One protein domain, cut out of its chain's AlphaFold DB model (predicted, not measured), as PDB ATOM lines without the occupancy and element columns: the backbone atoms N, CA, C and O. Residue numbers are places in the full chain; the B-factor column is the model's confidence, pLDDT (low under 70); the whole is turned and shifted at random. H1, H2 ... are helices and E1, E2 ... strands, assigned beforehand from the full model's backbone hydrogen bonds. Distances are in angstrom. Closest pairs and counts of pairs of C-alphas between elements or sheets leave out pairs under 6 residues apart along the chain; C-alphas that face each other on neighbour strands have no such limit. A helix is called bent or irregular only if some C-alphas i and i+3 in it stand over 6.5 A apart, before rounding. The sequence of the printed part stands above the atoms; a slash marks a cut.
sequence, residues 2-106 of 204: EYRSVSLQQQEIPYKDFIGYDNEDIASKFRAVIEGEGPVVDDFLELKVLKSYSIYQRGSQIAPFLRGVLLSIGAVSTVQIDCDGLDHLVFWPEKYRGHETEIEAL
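Overview. This is residues 2 to 106 of the 204 residues of an uncharacterized protein of Sphaerochaeta sp (UniProt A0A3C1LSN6). Three helices set steeply across one another, H2 with H3 and H4, make the body; the hairpin of E1 and E2 packs on one end of it through E2, and short H5 covers the hairpin's far side at E1. Short H1 lies at the opposite end of the length, near H4, and the first residues, 2 to 14, are a stretch with no named element. The printed part has 105 residues, with five named helices and two named strands in the order H1, H2, H3, H4, E1, E2, H5. The class is mostly helix, and the sheet, E1 - E2, is antiparallel. The whole is compact, with a radius of gyration of the C-alphas of 14.0 A and spans of 42 by 29 by 27 A.

Arrangement. After residues 2 to 14 comes H1, residues 15 to 18, which is close to but not clearly touching H4, residues 59 to 72; their closest C-alphas, Phe 18 and Ile 62, are 7.7 A apart. H2, residues 23 to 37, touches H3, residues 42 to 51, at a steep tilt of 62 degrees, opposite ways; their closest C-alphas, Lys 29 and Val 49, are 6.4 A apart. H4 touches H2 with residues 69 to 70 alone, about perpendicular at 76 degrees; the closest C-alphas, Ala 27 and Val 69, are 6.2 A apart. H3 and H4 are close but not clearly touching, with C-alphas 46 and 66 at 6.9 A, and only just about perpendicular at 71 degrees. E1, residues 76 to 81, and E2, residues 87 to 92, form a hairpin, antiparallel at 149 degrees; N 78 and O 90 are within hydrogen-bond range at 2.9 A, as are N 92 and O 76 at 2.9 A. Residues 40 to 41 pair antiparallel with residues 90 to 91 of E2. The closest C-alphas of H3 and E2, Asp 42 and Leu 89, are 5.4 A apart; those of H2 and E2, Ile 34 and Trp 92, 6.0 A. H5, residues 100 to 104, comes closest to E1 at the C-alphas of Thr 78 and Glu 100, 5.8 A. In H2, H3 and H5 every O i to N i+4 pair is within hydrogen-bond range, in H4 7 of 10; H1 is too short for such a pair.

Along the chain. H1 begins with C-alpha 15 at (189.743, 123.386, 155.042). H2 measures 20.9 A from first to last C-alpha, H3 14.2 A, H4 20.5 A, E1 17.1 A and E2 16.0 A. H4 is neither bent nor irregular, but only just: C-alphas 61 and 64 are 6.3 A apart. H5 ends with C-alpha 104 at (160.018, 112.540, 170.675).

Size, cuts and confidence. The two C-alphas farthest apart, Pro 14 and Glu 102, are 41.7 A apart. The printed part has no cut and no long link. The mean pLDDT of the printed part is 88.5; residues 2 to 4 and 82 to 84 are under 70.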
ATOM      1  N   GLU A   2     167.034  97.521 152.000       52.03
ATOM      2  CA  GLU A   2     168.437  97.926 151.817       52.03
ATOM      3  C   GLU A   2     168.521  99.454 151.835       52.03
ATOM      4  O   GLU A   2     167.850 100.132 151.054       52.03
ATOM      5  N   TYR A   3     169.307  99.996 152.762       60.84
ATOM      6  CA  TYR A   3     169.520 101.432 152.880       60.84
ATOM      7  C   TYR A   3     170.256 101.964 151.647       60.84
ATOM      8  O   TYR A   3     171.317 101.460 151.282       60.84
ATOM      9  N   ARG A   4     169.707 103.014 151.028       63.88
ATOM     10  CA  ARG A   4     170.358 103.741 149.935       63.88
ATOM     11  C   ARG A   4     170.755 105.128 150.417       63.88
ATOM     12  O   ARG A   4     169.909 105.979 150.653       63.88
ATOM     13  N   SER A   5     172.060 105.315 150.557       73.88
ATOM     14  CA  SER A   5     172.691 106.587 150.897       73.88
ATOM     15  C   SER A   5     172.506 107.592 149.749       73.88
ATOM     16  O   SER A   5     172.767 107.267 148.589       73.88
ATOM     17  N   VAL A   6     172.075 108.815 150.052       82.31
ATOM     18  CA  VAL A   6     172.125 109.970 149.152       82.31
ATOM     19  C   VAL A   6     173.584 110.263 148.828       82.31
ATOM     20  O   VAL A   6     174.405 110.536 149.710       82.31
ATOM     21  N   SER A   7     173.893 110.230 147.534       81.94
ATOM     22  CA  SER A   7     175.185 110.650 147.008       81.94
ATOM     23  C   SER A   7     175.182 112.160 146.815       81.94
ATOM     24  O   SER A   7     174.482 112.681 145.947       81.94
ATOM     25  N   LEU A   8     175.986 112.864 147.605       87.25
ATOM     26  CA  LEU A   8     176.219 114.292 147.416       87.25
ATOM     27  C   LEU A   8     177.265 114.522 146.325       87.25
ATOM     28  O   LEU A   8     178.223 113.757 146.197       87.25
ATOM     29  N   GLN A   9     177.099 115.601 145.559       88.69
ATOM     30  CA  GLN A   9     178.121 116.025 144.612       88.69
ATOM     31  C   GLN A   9     179.396 116.417 145.369       88.69
ATOM     32  O   GLN A   9     179.369 117.268 146.264       88.69
ATOM     33  N   GLN A  10     180.496 115.769 144.986       89.69
ATOM     34  CA  GLN A  10     181.820 116.000 145.547       89.69
ATOM     35  C   GLN A  10     182.428 117.277 144.977       89.69
ATOM     36  O   GLN A  10     182.372 117.525 143.770       89.69
ATOM     37  N   GLN A  11     183.036 118.063 145.852       90.12
ATOM     38  CA  GLN A  11     183.738 119.285 145.508       90.12
ATOM     39  C   GLN A  11     184.933 119.447 146.435       90.12
ATOM     40  O   GLN A  11     184.806 119.286 147.632       90.12
ATOM     41  N   GLU A  12     186.104 119.792 145.919       90.31
ATOM     42  CA  GLU A  12     187.257 120.015 146.790       90.31
ATOM     43  C   GLU A  12     187.294 121.468 147.268       90.31
ATOM     44  O   GLU A  12     187.269 122.398 146.458       90.31
ATOM     45  N   ILE A  13     187.351 121.667 148.588       88.88
ATOM     46  CA  ILE A  13     187.525 122.985 149.206       88.88
ATOM     47  C   ILE A  13     188.639 122.887 150.254       88.88
ATOM     48  O   ILE A  13     188.587 122.011 151.120       88.88
ATOM     49  N   PRO A  14     189.646 123.781 150.240       87.81
ATOM     50  CA  PRO A  14     190.634 123.824 151.308       87.81
ATOM     51  C   PRO A  14     189.958 124.067 152.664       87.81
ATOM     52  O   PRO A  14     189.155 124.982 152.803       87.81
ATOM     53  N   TYR A  15     190.341 123.308 153.696       85.44
ATOM     54  CA  TYR A  15     189.743 123.386 155.042       85.44
ATOM     55  C   TYR A  15     189.596 124.823 155.578       85.44
ATOM     56  O   TYR A  15     188.575 125.185 156.157       85.44
ATOM     57  N   LYS A  16     190.618 125.659 155.361       86.19
ATOM     58  CA  LYS A  16     190.655 127.064 155.798       86.19
ATOM     59  C   LYS A  16     189.631 127.967 155.097       86.19
ATOM     60  O   LYS A  16     189.246 128.977 155.671       86.19
ATOM     61  N   ASP A  17     189.212 127.601 153.891       88.56
ATOM     62  CA  ASP A  17     188.325 128.397 153.040       88.56
ATOM     63  C   ASP A  17     186.863 127.943 153.190       88.56
ATOM     64  O   ASP A  17     185.950 128.578 152.671       88.56
ATOM     65  N   PHE A  18     186.626 126.851 153.927       91.06
ATOM     66  CA  PHE A  18     185.286 126.336 154.190       91.06
ATOM     67  C   PHE A  18     184.448 127.295 155.044       91.06
ATOM     68  O   PHE A  18     183.259 127.488 154.799       91.06
ATOM     69  N   ILE A  19     185.075 127.926 156.041       85.44
ATOM     70  CA  ILE A  19     184.430 128.933 156.886       85.44
ATOM     71  C   ILE A  19     184.330 130.222 156.066       85.44
ATOM     72  O   ILE A  19     185.305 130.955 155.925       85.44
ATOM     73  N   GLY A  20     183.147 130.477 155.510       83.25
ATOM     74  CA  GLY A  20     182.908 131.560 154.548       83.25
ATOM     75  C   GLY A  20     182.609 131.079 153.128       83.25
ATOM     76  O   GLY A  20     182.430 131.913 152.241       83.25
ATOM     77  N   TYR A  21     182.531 129.762 152.916       90.06
ATOM     78  CA  TYR A  21     181.977 129.197 151.692       90.06
ATOM     79  C   TYR A  21     180.468 129.480 151.566       90.06
ATOM     80  O   TYR A  21     179.830 129.945 152.511       90.06
ATOM     81  N   ASP A  22     179.902 129.222 150.385       91.44
ATOM     82  CA  ASP A  22     178.497 129.483 150.076       91.44
ATOM     83  C   ASP A  22     177.552 128.714 151.014       91.44
ATOM     84  O   ASP A  22     177.393 127.492 150.933       91.44
ATOM     85  N   ASN A  23     176.904 129.460 151.911       93.69
ATOM     86  CA  ASN A  23     175.957 128.914 152.873       93.69
ATOM     87  C   ASN A  23     174.753 128.252 152.197       93.69
ATOM     88  O   ASN A  23     174.213 127.303 152.762       93.69
ATOM     89  N   GLU A  24     174.320 128.726 151.025       94.88
ATOM     90  CA  GLU A  24     173.171 128.137 150.334       94.88
ATOM     91  C   GLU A  24     173.526 126.798 149.691       94.88
ATOM     92  O   GLU A  24     172.713 125.873 149.742       94.88
ATOM     93  N   ASP A  25     174.749 126.639 149.175       95.12
ATOM     94  CA  ASP A  25     175.223 125.336 148.695       95.12
ATOM     95  C   ASP A  25     175.264 124.324 149.851       95.12
ATOM     96  O   ASP A  25     174.662 123.250 149.770       95.12
ATOM     97  N   ILE A  26     175.852 124.707 150.990       95.69
ATOM     98  CA  ILE A  26     175.884 123.877 152.205       95.69
ATOM     99  C   ILE A  26     174.461 123.538 152.680       95.69
ATOM    100  O   ILE A  26     174.158 122.369 152.940       95.69
ATOM    101  N   ALA A  27     173.568 124.528 152.753       96.25
ATOM    102  CA  ALA A  27     172.174 124.335 153.145       96.25
ATOM    103  C   ALA A  27     171.423 123.404 152.179       96.25
ATOM    104  O   ALA A  27     170.620 122.577 152.615       96.25
ATOM    105  N   SER A  28     171.685 123.497 150.873       95.81
ATOM    106  CA  SER A  28     171.080 122.618 149.869       95.81
ATOM    107  C   SER A  28     171.495 121.156 150.069       95.81
ATOM    108  O   SER A  28     170.638 120.269 150.032       95.81
ATOM    109  N   LYS A  29     172.773 120.899 150.391       95.44
ATOM    110  CA  LYS A  29     173.275 119.551 150.694       95.44
ATOM    111  C   LYS A  29     172.669 119.002 151.982       95.44
ATOM    112  O   LYS A  29     172.281 117.835 152.007       95.44
ATOM    113  N   PHE A  30     172.510 119.833 153.016       96.31
ATOM    114  CA  PHE A  30     171.780 119.440 154.224       96.31
ATOM    115  C   PHE A  30     170.343 119.015 153.907       96.31
ATOM    116  O   PHE A  30     169.945 117.910 154.270       96.31
ATOM    117  N   ARG A  31     169.585 119.847 153.182       96.25
ATOM    118  CA  ARG A  31     168.201 119.533 152.789       96.25
ATOM    119  C   ARG A  31     168.118 118.240 151.977       96.25
ATOM    120  O   ARG A  31     167.259 117.413 152.251       96.25
ATOM    121  N   ALA A  32     169.033 118.032 151.030       94.44
ATOM    122  CA  ALA A  32     169.064 116.821 150.211       94.44
ATOM    123  C   ALA A  32     169.241 115.544 151.049       94.44
ATOM    124  O   ALA A  32     168.548 114.554 150.812       94.44
ATOM    125  N   VAL A  33     170.132 115.564 152.049       92.56
ATOM    126  CA  VAL A  33     170.316 114.421 152.959       92.56
ATOM    127  C   VAL A  33     169.098 114.236 153.862       92.56
ATOM    128  O   VAL A  33     168.640 113.110 154.023       92.56
ATOM    129  N   ILE A  34     168.547 115.315 154.428       94.81
ATOM    130  CA  ILE A  34     167.378 115.238 155.318       94.81
ATOM    131  C   ILE A  34     166.177 114.637 154.583       94.81
ATOM    132  O   ILE A  34     165.568 113.701 155.094       94.81
ATOM    133  N   GLU A  35     165.866 115.108 153.377       93.94
ATOM    134  CA  GLU A  35     164.714 114.619 152.610       93.94
ATOM    135  C   GLU A  35     164.916 113.202 152.058       93.94
ATOM    136  O   GLU A  35     163.957 112.438 151.948       93.94
ATOM    137  N   GLY A  36     166.152 112.836 151.709       88.69
ATOM    138  CA  GLY A  36     166.451 111.525 151.135       88.69
ATOM    139  C   GLY A  36     166.728 110.419 152.157       88.69
ATOM    140  O   GLY A  36     166.513 109.250 151.845       88.69
ATOM    141  N   GLU A  37     167.203 110.756 153.361       86.19
ATOM    142  CA  GLU A  37     167.660 109.780 154.366       86.19
ATOM    143  C   GLU A  37     167.082 109.980 155.760       86.19
ATOM    144  O   GLU A  37     167.376 109.177 156.650       86.19
ATOM    145  N   GLY A  38     166.353 111.065 156.008       86.62
ATOM    146  CA  GLY A  38     165.865 111.346 157.345       86.62
ATOM    147  C   GLY A  38     164.899 110.246 157.835       86.62
ATOM    148  O   GLY A  38     164.147 109.690 157.029       86.62
ATOM    149  N   PRO A  39     164.900 109.910 159.138       91.94
ATOM    150  CA  PRO A  39     165.525 110.642 160.241       91.94
ATOM    151  C   PRO A  39     167.059 110.569 160.264       91.94
ATOM    152  O   PRO A  39     167.650 109.533 159.975       91.94
ATOM    153  N   VAL A  40     167.743 111.663 160.598       90.12
ATOM    154  CA  VAL A  40     169.214 111.713 160.609       90.12
ATOM    155  C   VAL A  40     169.742 112.533 161.782       90.12
ATOM    156  O   VAL A  40     169.273 113.640 162.022       90.12
ATOM    157  N   VAL A  41     170.702 111.978 162.524       90.06
ATOM    158  CA  VAL A  41     171.345 112.656 163.659       90.06
ATOM    159  C   VAL A  41     172.280 113.752 163.145       90.06
ATOM    160  O   VAL A  41     172.937 113.585 162.113       90.06
ATOM    161  N   ASP A  42     172.327 114.875 163.853       89.50
ATOM    162  CA  ASP A  42     173.110 116.058 163.506       89.50
ATOM    163  C   ASP A  42     174.593 115.787 163.238       89.50
ATOM    164  O   ASP A  42     175.100 116.202 162.196       89.50
ATOM    165  N   ASP A  43     175.276 115.044 164.106       85.56
ATOM    166  CA  ASP A  43     176.699 114.732 163.927       85.56
ATOM    167  C   ASP A  43     176.971 113.945 162.628       85.56
ATOM    168  O   ASP A  43     177.912 114.259 161.887       85.56
ATOM    169  N   PHE A  44     176.120 112.965 162.295       85.88
ATOM    170  CA  PHE A  44     176.223 112.220 161.032       85.88
ATOM    171  C   PHE A  44     175.962 113.126 159.828       85.88
ATOM    172  O   PHE A  44     176.680 113.074 158.826       85.88
ATOM    173  N   LEU A  45     174.930 113.963 159.929       89.81
ATOM    174  CA  LEU A  45     174.533 114.893 158.884       89.81
ATOM    175  C   LEU A  45     175.664 115.889 158.571       89.81
ATOM    176  O   LEU A  45     176.015 116.079 157.404       89.81
ATOM    177  N   GLU A  46     176.283 116.471 159.599       90.81
ATOM    178  CA  GLU A  46     177.431 117.373 159.472       90.81
ATOM    179  C   GLU A  46     178.636 116.680 158.829       90.81
ATOM    180  O   GLU A  46     179.220 117.206 157.878       90.81
ATOM    181  N   LEU A  47     178.996 115.481 159.301       87.94
ATOM    182  CA  LEU A  47     180.121 114.723 158.753       87.94
ATOM    183  C   LEU A  47     179.905 114.381 157.277       87.94
ATOM    184  O   LEU A  47     180.833 114.472 156.472       87.94
ATOM    185  N   LYS A  48     178.684 113.990 156.909       87.62
ATOM    186  CA  LYS A  48     178.345 113.650 155.528       87.62
ATOM    187  C   LYS A  48     178.463 114.852 154.599       87.62
ATOM    188  O   LYS A  48     179.051 114.738 153.522       87.62
ATOM    189  N   VAL A  49     177.959 116.007 155.029       91.69
ATOM    190  CA  VAL A  49     178.099 117.247 154.263       91.69
ATOM    191  C   VAL A  49     179.572 117.645 154.147       91.69
ATOM    192  O   VAL A  49     180.014 117.935 153.038       91.69
ATOM    193  N   LEU A  50     180.370 117.560 155.215       91.69
ATOM    194  CA  LEU A  50     181.811 117.849 155.156       91.69
ATOM    195  C   LEU A  50     182.581 116.948 154.198       91.69
ATOM    196  O   LEU A  50     183.411 117.432 153.427       91.69
ATOM    197  N   LYS A  51     182.270 115.652 154.195       89.12
ATOM    198  CA  LYS A  51     182.888 114.702 153.270       89.12
ATOM    199  C   LYS A  51     182.601 115.040 151.813       89.12
ATOM    200  O   LYS A  51     183.470 114.801 150.988       89.12
ATOM    201  N   SER A  52     181.443 115.633 151.501       91.44
ATOM    202  CA  SER A  52     181.154 116.135 150.147       91.44
ATOM    203  C   SER A  52     182.069 117.285 149.710       91.44
ATOM    204  O   SER A  52     182.102 117.618 148.527       91.44
ATOM    205  N   TYR A  53     182.799 117.882 150.658       92.56
ATOM    206  CA  TYR A  53     183.787 118.930 150.426       92.56
ATOM    207  C   TYR A  53     185.245 118.443 150.534       92.56
ATOM    208  O   TYR A  53     186.165 119.255 150.640       92.56
ATOM    209  N   SER A  54     185.469 117.123 150.582       89.00
ATOM    210  CA  SER A  54     186.767 116.507 150.904       89.00
ATOM    211  C   SER A  54     187.327 116.909 152.281       89.00
ATOM    212  O   SER A  54     188.537 116.841 152.517       89.00
ATOM    213  N   ILE A  55     186.457 117.300 153.220       88.62
ATOM    214  CA  ILE A  55     186.823 117.632 154.601       88.62
ATOM    215  C   ILE A  55     186.425 116.471 155.514       88.62
ATOM    216  O   ILE A  55     185.260 116.107 155.627       88.62
ATOM    217  N   TYR A  56     187.409 115.892 156.200       83.38
ATOM    218  CA  TYR A  56     187.215 114.681 157.012       83.38
ATOM    219  C   TYR A  56     187.177 114.944 158.519       83.38
ATOM    220  O   TYR A  56     186.965 114.021 159.302       83.38
ATOM    221  N   GLN A  57     187.414 116.184 158.945       81.00
ATOM    222  CA  GLN A  57     187.432 116.563 160.353       81.00
ATOM    223  C   GLN A  57     186.594 117.813 160.563       81.00
ATOM    224  O   GLN A  57     186.752 118.792 159.840       81.00
ATOM    225  N   ARG A  58     185.732 117.786 161.583       79.81
ATOM    226  CA  ARG A  58     184.938 118.951 161.978       79.81
ATOM    227  C   ARG A  58     185.830 120.024 162.606       79.81
ATOM    228  O   ARG A  58     185.854 121.154 162.161       79.81
ATOM    229  N   GLY A  59     186.612 119.691 163.630       83.00
ATOM    230  CA  GLY A  59     187.395 120.698 164.357       83.00
ATOM    231  C   GLY A  59     186.518 121.741 165.076       83.00
ATOM    232  O   GLY A  59     185.298 121.792 164.929       83.00
ATOM    233  N   SER A  60     187.135 122.577 165.912       85.75
ATOM    234  CA  SER A  60     186.408 123.508 166.791       85.75
ATOM    235  C   SER A  60     185.801 124.715 166.070       85.75
ATOM    236  O   SER A  60     184.868 125.318 166.588       85.75
ATOM    237  N   GLN A  61     186.324 125.078 164.896       86.31
ATOM    238  CA  GLN A  61     185.900 126.275 164.163       86.31
ATOM    239  C   GLN A  61     184.770 125.999 163.164       86.31
ATOM    240  O   GLN A  61     183.849 126.802 163.051       86.31
ATOM    241  N   ILE A  62     184.802 124.859 162.464       89.12
ATOM    242  CA  ILE A  62     183.761 124.510 161.484       89.12
ATOM    243  C   ILE A  62     182.487 124.032 162.186       89.12
ATOM    244  O   ILE A  62     181.398 124.298 161.691       89.12
ATOM    245  N   ALA A  63     182.604 123.385 163.353       87.44
ATOM    246  CA  ALA A  63     181.459 122.920 164.139       87.44
ATOM    247  C   ALA A  63     180.372 123.999 164.348       87.44
ATOM    248  O   ALA A  63     179.241 123.794 163.910       87.44
ATOM    249  N   PRO A  64     180.673 125.171 164.950       89.88
ATOM    250  CA  PRO A  64     179.667 126.212 165.143       89.88
ATOM    251  C   PRO A  64     179.173 126.817 163.821       89.88
ATOM    252  O   PRO A  64     178.012 127.208 163.737       89.88
ATOM    253  N   PHE A  65     180.023 126.878 162.789       91.56
ATOM    254  CA  PHE A  65     179.642 127.383 161.469       91.56
ATOM    255  C   PHE A  65     178.599 126.480 160.795       91.56
ATOM    256  O   PHE A  65     177.517 126.955 160.451       91.56
ATOM    257  N   LEU A  66     178.877 125.176 160.682       92.81
ATOM    258  CA  LEU A  66     177.930 124.197 160.140       92.81
ATOM    259  C   LEU A  66     176.637 124.175 160.931       92.81
ATOM    260  O   LEU A  66     175.568 124.170 160.330       92.81
ATOM    261  N   ARG A  67     176.728 124.212 162.264       90.81
ATOM    262  CA  ARG A  67     175.547 124.252 163.119       90.81
ATOM    263  C   ARG A  67     174.684 125.477 162.825       90.81
ATOM    264  O   ARG A  67     173.467 125.355 162.762       90.81
ATOM    265  N   GLY A  68     175.300 126.638 162.601       92.19
ATOM    266  CA  GLY A  68     174.599 127.857 162.198       92.19
ATOM    267  C   GLY A  68     173.865 127.709 160.862       92.19
ATOM    268  O   GLY A  68     172.699 128.086 160.769       92.19
ATOM    269  N   VAL A  69     174.515 127.118 159.854       94.56
ATOM    270  CA  VAL A  69     173.890 126.849 158.546       94.56
ATOM    271  C   VAL A  69     172.770 125.815 158.668       94.56
ATOM    272  O   VAL A  69     171.684 126.010 158.139       94.56
ATOM    273  N   LEU A  70     172.993 124.730 159.404       93.12
ATOM    274  CA  LEU A  70     172.006 123.678 159.619       93.12
ATOM    275  C   LEU A  70     170.755 124.206 160.332       93.12
ATOM    276  O   LEU A  70     169.643 123.879 159.941       93.12
ATOM    277  N   LEU A  71     170.909 125.064 161.343       90.50
ATOM    278  CA  LEU A  71     169.769 125.660 162.045       90.50
ATOM    279  C   LEU A  71     169.020 126.700 161.195       90.50
ATOM    280  O   LEU A  71     167.828 126.911 161.419       90.50
ATOM    281  N   SER A  72     169.669 127.333 160.211       92.81
ATOM    282  CA  SER A  72     169.013 128.329 159.354       92.81
ATOM    283  C   SER A  72     168.067 127.716 158.318       92.81
ATOM    284  O   SER A  72     167.185 128.416 157.819       92.81
ATOM    285  N   ILE A  73     168.188 126.416 158.016       93.50
ATOM    286  CA  ILE A  73     167.344 125.767 157.000       93.50
ATOM    287  C   ILE A  73     165.890 125.561 157.453       93.50
ATOM    288  O   ILE A  73     165.045 125.288 156.606       93.50
ATOM    289  N   GLY A  74     165.595 125.667 158.757       88.62
ATOM    290  CA  GLY A  74     164.239 125.498 159.299       88.62
ATOM    291  C   GLY A  74     163.670 124.075 159.177       88.62
ATOM    292  O   GLY A  74     162.449 123.900 159.107       88.62
ATOM    293  N   ALA A  75     164.543 123.065 159.118       92.12
ATOM    294  CA  ALA A  75     164.142 121.666 159.004       92.12
ATOM    295  C   ALA A  75     163.356 121.190 160.234       92.12
ATOM    296  O   ALA A  75     163.579 121.647 161.360       92.12
ATOM    297  N   VAL A  76     162.454 120.235 160.007       95.50
ATOM    298  CA  VAL A  76     161.773 119.501 161.077       95.50
ATOM    299  C   VAL A  76     162.837 118.777 161.898       95.50
ATOM    300  O   VAL A  76     163.654 118.038 161.346       95.50
ATOM    301  N   SER A  77     162.857 118.995 163.209       95.12
ATOM    302  CA  SER A  77     163.795 118.311 164.093       95.12
ATOM    303  C   SER A  77     163.162 117.952 165.428       95.12
ATOM    304  O   SER A  77     162.220 118.598 165.881       95.12
ATOM    305  N   THR A  78     163.689 116.896 166.029       94.75
ATOM    306  CA  THR A  78     163.345 116.422 167.369       94.75
ATOM    307  C   THR A  78     164.609 116.294 168.199       94.75
ATOM    308  O   THR A  78     165.682 116.041 167.647       94.75
ATOM    309  N   VAL A  79     164.487 116.400 169.517       92.62
ATOM    310  CA  VAL A  79     165.601 116.161 170.440       92.62
ATOM    311  C   VAL A  79     165.575 114.710 170.915       92.62
ATOM    312  O   VAL A  79     164.541 114.213 171.363       92.62
ATOM    313  N   GLN A  80     166.720 114.030 170.860       87.62
ATOM    314  CA  GLN A  80     166.924 112.763 171.561       87.62
ATOM    315  C   GLN A  80     168.096 112.882 172.537       87.62
ATOM    316  O   GLN A  80     169.121 113.472 172.208       87.62
ATOM    317  N   ILE A  81     167.955 112.289 173.722       78.88
ATOM    318  CA  ILE A  81     169.054 112.180 174.688       78.88
ATOM    319  C   ILE A  81     169.801 110.885 174.389       78.88
ATOM    320  O   ILE A  81     169.226 109.805 174.573       78.88
ATOM    321  N   ASP A  82     171.048 110.971 173.928       69.56
ATOM    322  CA  ASP A  82     171.862 109.778 173.687       69.56
ATOM    323  C   ASP A  82     172.399 109.185 175.010       69.56
ATOM    324  O   ASP A  82     172.194 109.686 176.118       69.56
ATOM    325  N   CYS A  83     173.049 108.033 174.916       64.19
ATOM    326  CA  CYS A  83     173.621 107.273 176.016       64.19
ATOM    327  C   CYS A  83     174.742 107.986 176.792       64.19
ATOM    328  O   CYS A  83     175.079 107.546 177.895       64.19
ATOM    329  N   ASP A  84     175.317 109.050 176.237       67.38
ATOM    330  CA  ASP A  84     176.263 109.941 176.910       67.38
ATOM    331  C   ASP A  84     175.569 111.037 177.745       67.38
ATOM    332  O   ASP A  84     176.230 111.744 178.507       67.38
ATOM    333  N   GLY A  85     174.236 111.115 177.675       71.44
ATOM    334  CA  GLY A  85     173.421 112.103 178.372       71.44
ATOM    335  C   GLY A  85     173.393 113.467 177.690       71.44
ATOM    336  O   GLY A  85     172.945 114.425 178.322       71.44
ATOM    337  N   LEU A  86     173.879 113.571 176.451       79.94
ATOM    338  CA  LEU A  86     173.836 114.791 175.660       79.94
ATOM    339  C   LEU A  86     172.608 114.814 174.745       79.94
ATOM    340  O   LEU A  86     172.106 113.779 174.296       79.94
ATOM    341  N   ASP A  87     172.131 116.029 174.488       85.06
ATOM    342  CA  ASP A  87     171.043 116.285 173.553       85.06
ATOM    343  C   ASP A  87     171.588 116.277 172.125       85.06
ATOM    344  O   ASP A  87     172.441 117.094 171.766       85.06
ATOM    345  N   HIS A  88     171.034 115.399 171.298       86.38
ATOM    346  CA  HIS A  88     171.282 115.351 169.866       86.38
ATOM    347  C   HIS A  88     170.029 115.757 169.102       86.38
ATOM    348  O   HIS A  88     168.913 115.353 169.451       86.38
ATOM    349  N   LEU A  89     170.208 116.533 168.031       92.25
ATOM    350  CA  LEU A  89     169.111 116.789 167.103       92.25
ATOM    351  C   LEU A  89     168.996 115.653 166.097       92.25
ATOM    352  O   LEU A  89     169.980 115.218 165.502       92.25
ATOM    353  N   VAL A  90     167.760 115.229 165.867       93.94
ATOM    354  CA  VAL A  90     167.390 114.331 164.778       93.94
ATOM    355  C   VAL A  90     166.555 115.125 163.794       93.94
ATOM    356  O   VAL A  90     165.503 115.646 164.153       93.94
ATOM    357  N   PHE A  91     167.022 115.216 162.557       95.12
ATOM    358  CA  PHE A  91     166.348 115.926 161.479       95.12
ATOM    359  C   PHE A  91     165.481 114.985 160.660       95.12
ATOM    360  O   PHE A  91     165.890 113.868 160.340       95.12
ATOM    361  N   TRP A  92     164.298 115.464 160.299       95.62
ATOM    362  CA  TRP A  92     163.249 114.694 159.649       95.62
ATOM    363  C   TRP A  92     162.882 115.290 158.294       95.62
ATOM    364  O   TRP A  92     162.912 116.515 158.151       95.62
ATOM    365  N   PRO A  93     162.474 114.449 157.325       95.12
ATOM    366  CA  PRO A  93     161.868 114.930 156.094       95.12
ATOM    367  C   PRO A  93     160.643 115.799 156.384       95.12
ATOM    368  O   PRO A  93     159.868 115.513 157.304       95.12
ATOM    369  N   GLU A  94     160.419 116.805 155.547       96.00
ATOM    370  CA  GLU A  94     159.363 117.808 155.697       96.00
ATOM    371  C   GLU A  94     157.964 117.197 155.879       96.00
ATOM    372  O   GLU A  94     157.128 117.731 156.608       96.00
ATOM    373  N   LYS A  95     157.716 116.028 155.274       95.44
ATOM    374  CA  LYS A  95     156.441 115.299 155.380       95.44
ATOM    375  C   LYS A  95     156.043 114.921 156.818       95.44
ATOM    376  O   LYS A  95     154.890 114.561 157.027       95.44
ATOM    377  N   TYR A  96     156.971 114.965 157.780       95.38
ATOM    378  CA  TYR A  96     156.709 114.676 159.196       95.38
ATOM    379  C   TYR A  96     156.495 115.923 160.060       95.38
ATOM    380  O   TYR A  96     156.351 115.803 161.279       95.38
ATOM    381  N   ARG A  97     156.469 117.118 159.464       95.88
ATOM    382  CA  ARG A  97     156.168 118.356 160.188       95.88
ATOM    383  C   ARG A  97     154.839 118.246 160.940       95.88
ATOM    384  O   ARG A  97     153.846 117.779 160.389       95.88
ATOM    385  N   GLY A  98     154.814 118.734 162.178       95.62
ATOM    386  CA  GLY A  98     153.636 118.697 163.047       95.62
ATOM    387  C   GLY A  98     153.500 117.420 163.883       95.62
ATOM    388  O   GLY A  98     152.563 117.326 164.676       95.62
ATOM    389  N   HIS A  99     154.413 116.455 163.735       95.31
ATOM    390  CA  HIS A  99     154.441 115.210 164.509       95.31
ATOM    391  C   HIS A  99     155.602 115.136 165.515       95.31
ATOM    392  O   HIS A  99     155.795 114.106 166.161       95.31
ATOM    393  N   GLU A 100     156.362 116.218 165.687       94.50
ATOM    394  CA  GLU A 100     157.609 116.272 166.460       94.50
ATOM    395  C   GLU A 100     157.411 115.766 167.897       94.50
ATOM    396  O   GLU A 100     158.148 114.903 168.366       94.50
ATOM    397  N   THR A 101     156.351 116.216 168.575       93.31
ATOM    398  CA  THR A 101     156.045 115.805 169.956       93.31
ATOM    399  C   THR A 101     155.710 114.315 170.077       93.31
ATOM    400  O   THR A 101     156.065 113.671 171.065       93.31
ATOM    401  N   GLU A 102     155.014 113.741 169.094       91.75
ATOM    402  CA  GLU A 102     154.686 112.311 169.098       91.75
ATOM    403  C   GLU A 102     155.923 111.460 168.815       91.75
ATOM    404  O   GLU A 102     156.100 110.399 169.423       91.75
ATOM    405  N   ILE A 103     156.786 111.943 167.921       92.06
ATOM    406  CA  ILE A 103     158.059 111.318 167.572       92.06
ATOM    407  C   ILE A 103     158.993 111.299 168.786       92.06
ATOM    408  O   ILE A 103     159.480 110.230 169.149       92.06
ATOM    409  N   GLU A 104     159.190 112.439 169.459       89.81
ATOM    410  CA  GLU A 104     160.018 112.540 170.675       89.81
ATOM    411  C   GLU A 104     159.522 111.612 171.788       89.81
ATOM    412  O   GLU A 104     160.305 110.991 172.504       89.81
ATOM    413  N   ALA A 105     158.202 111.460 171.912       88.19
ATOM    414  CA  ALA A 105     157.598 110.554 172.881       88.19
ATOM    415  C   ALA A 105     157.660 109.066 172.473       88.19
ATOM    416  O   ALA A 105     157.182 108.209 173.232       88.19
ATOM    417  N   LEU A 106     158.196 108.747 171.287       89.62
ATOM    418  CA  LEU A 106     158.159 107.421 170.657       89.62
ATOM    419  C   LEU A 106     156.730 106.850 170.576       89.62
ATOM    420  O   LEU A 106     156.502 105.659 170.794       89.62
TER     421      LEU A 106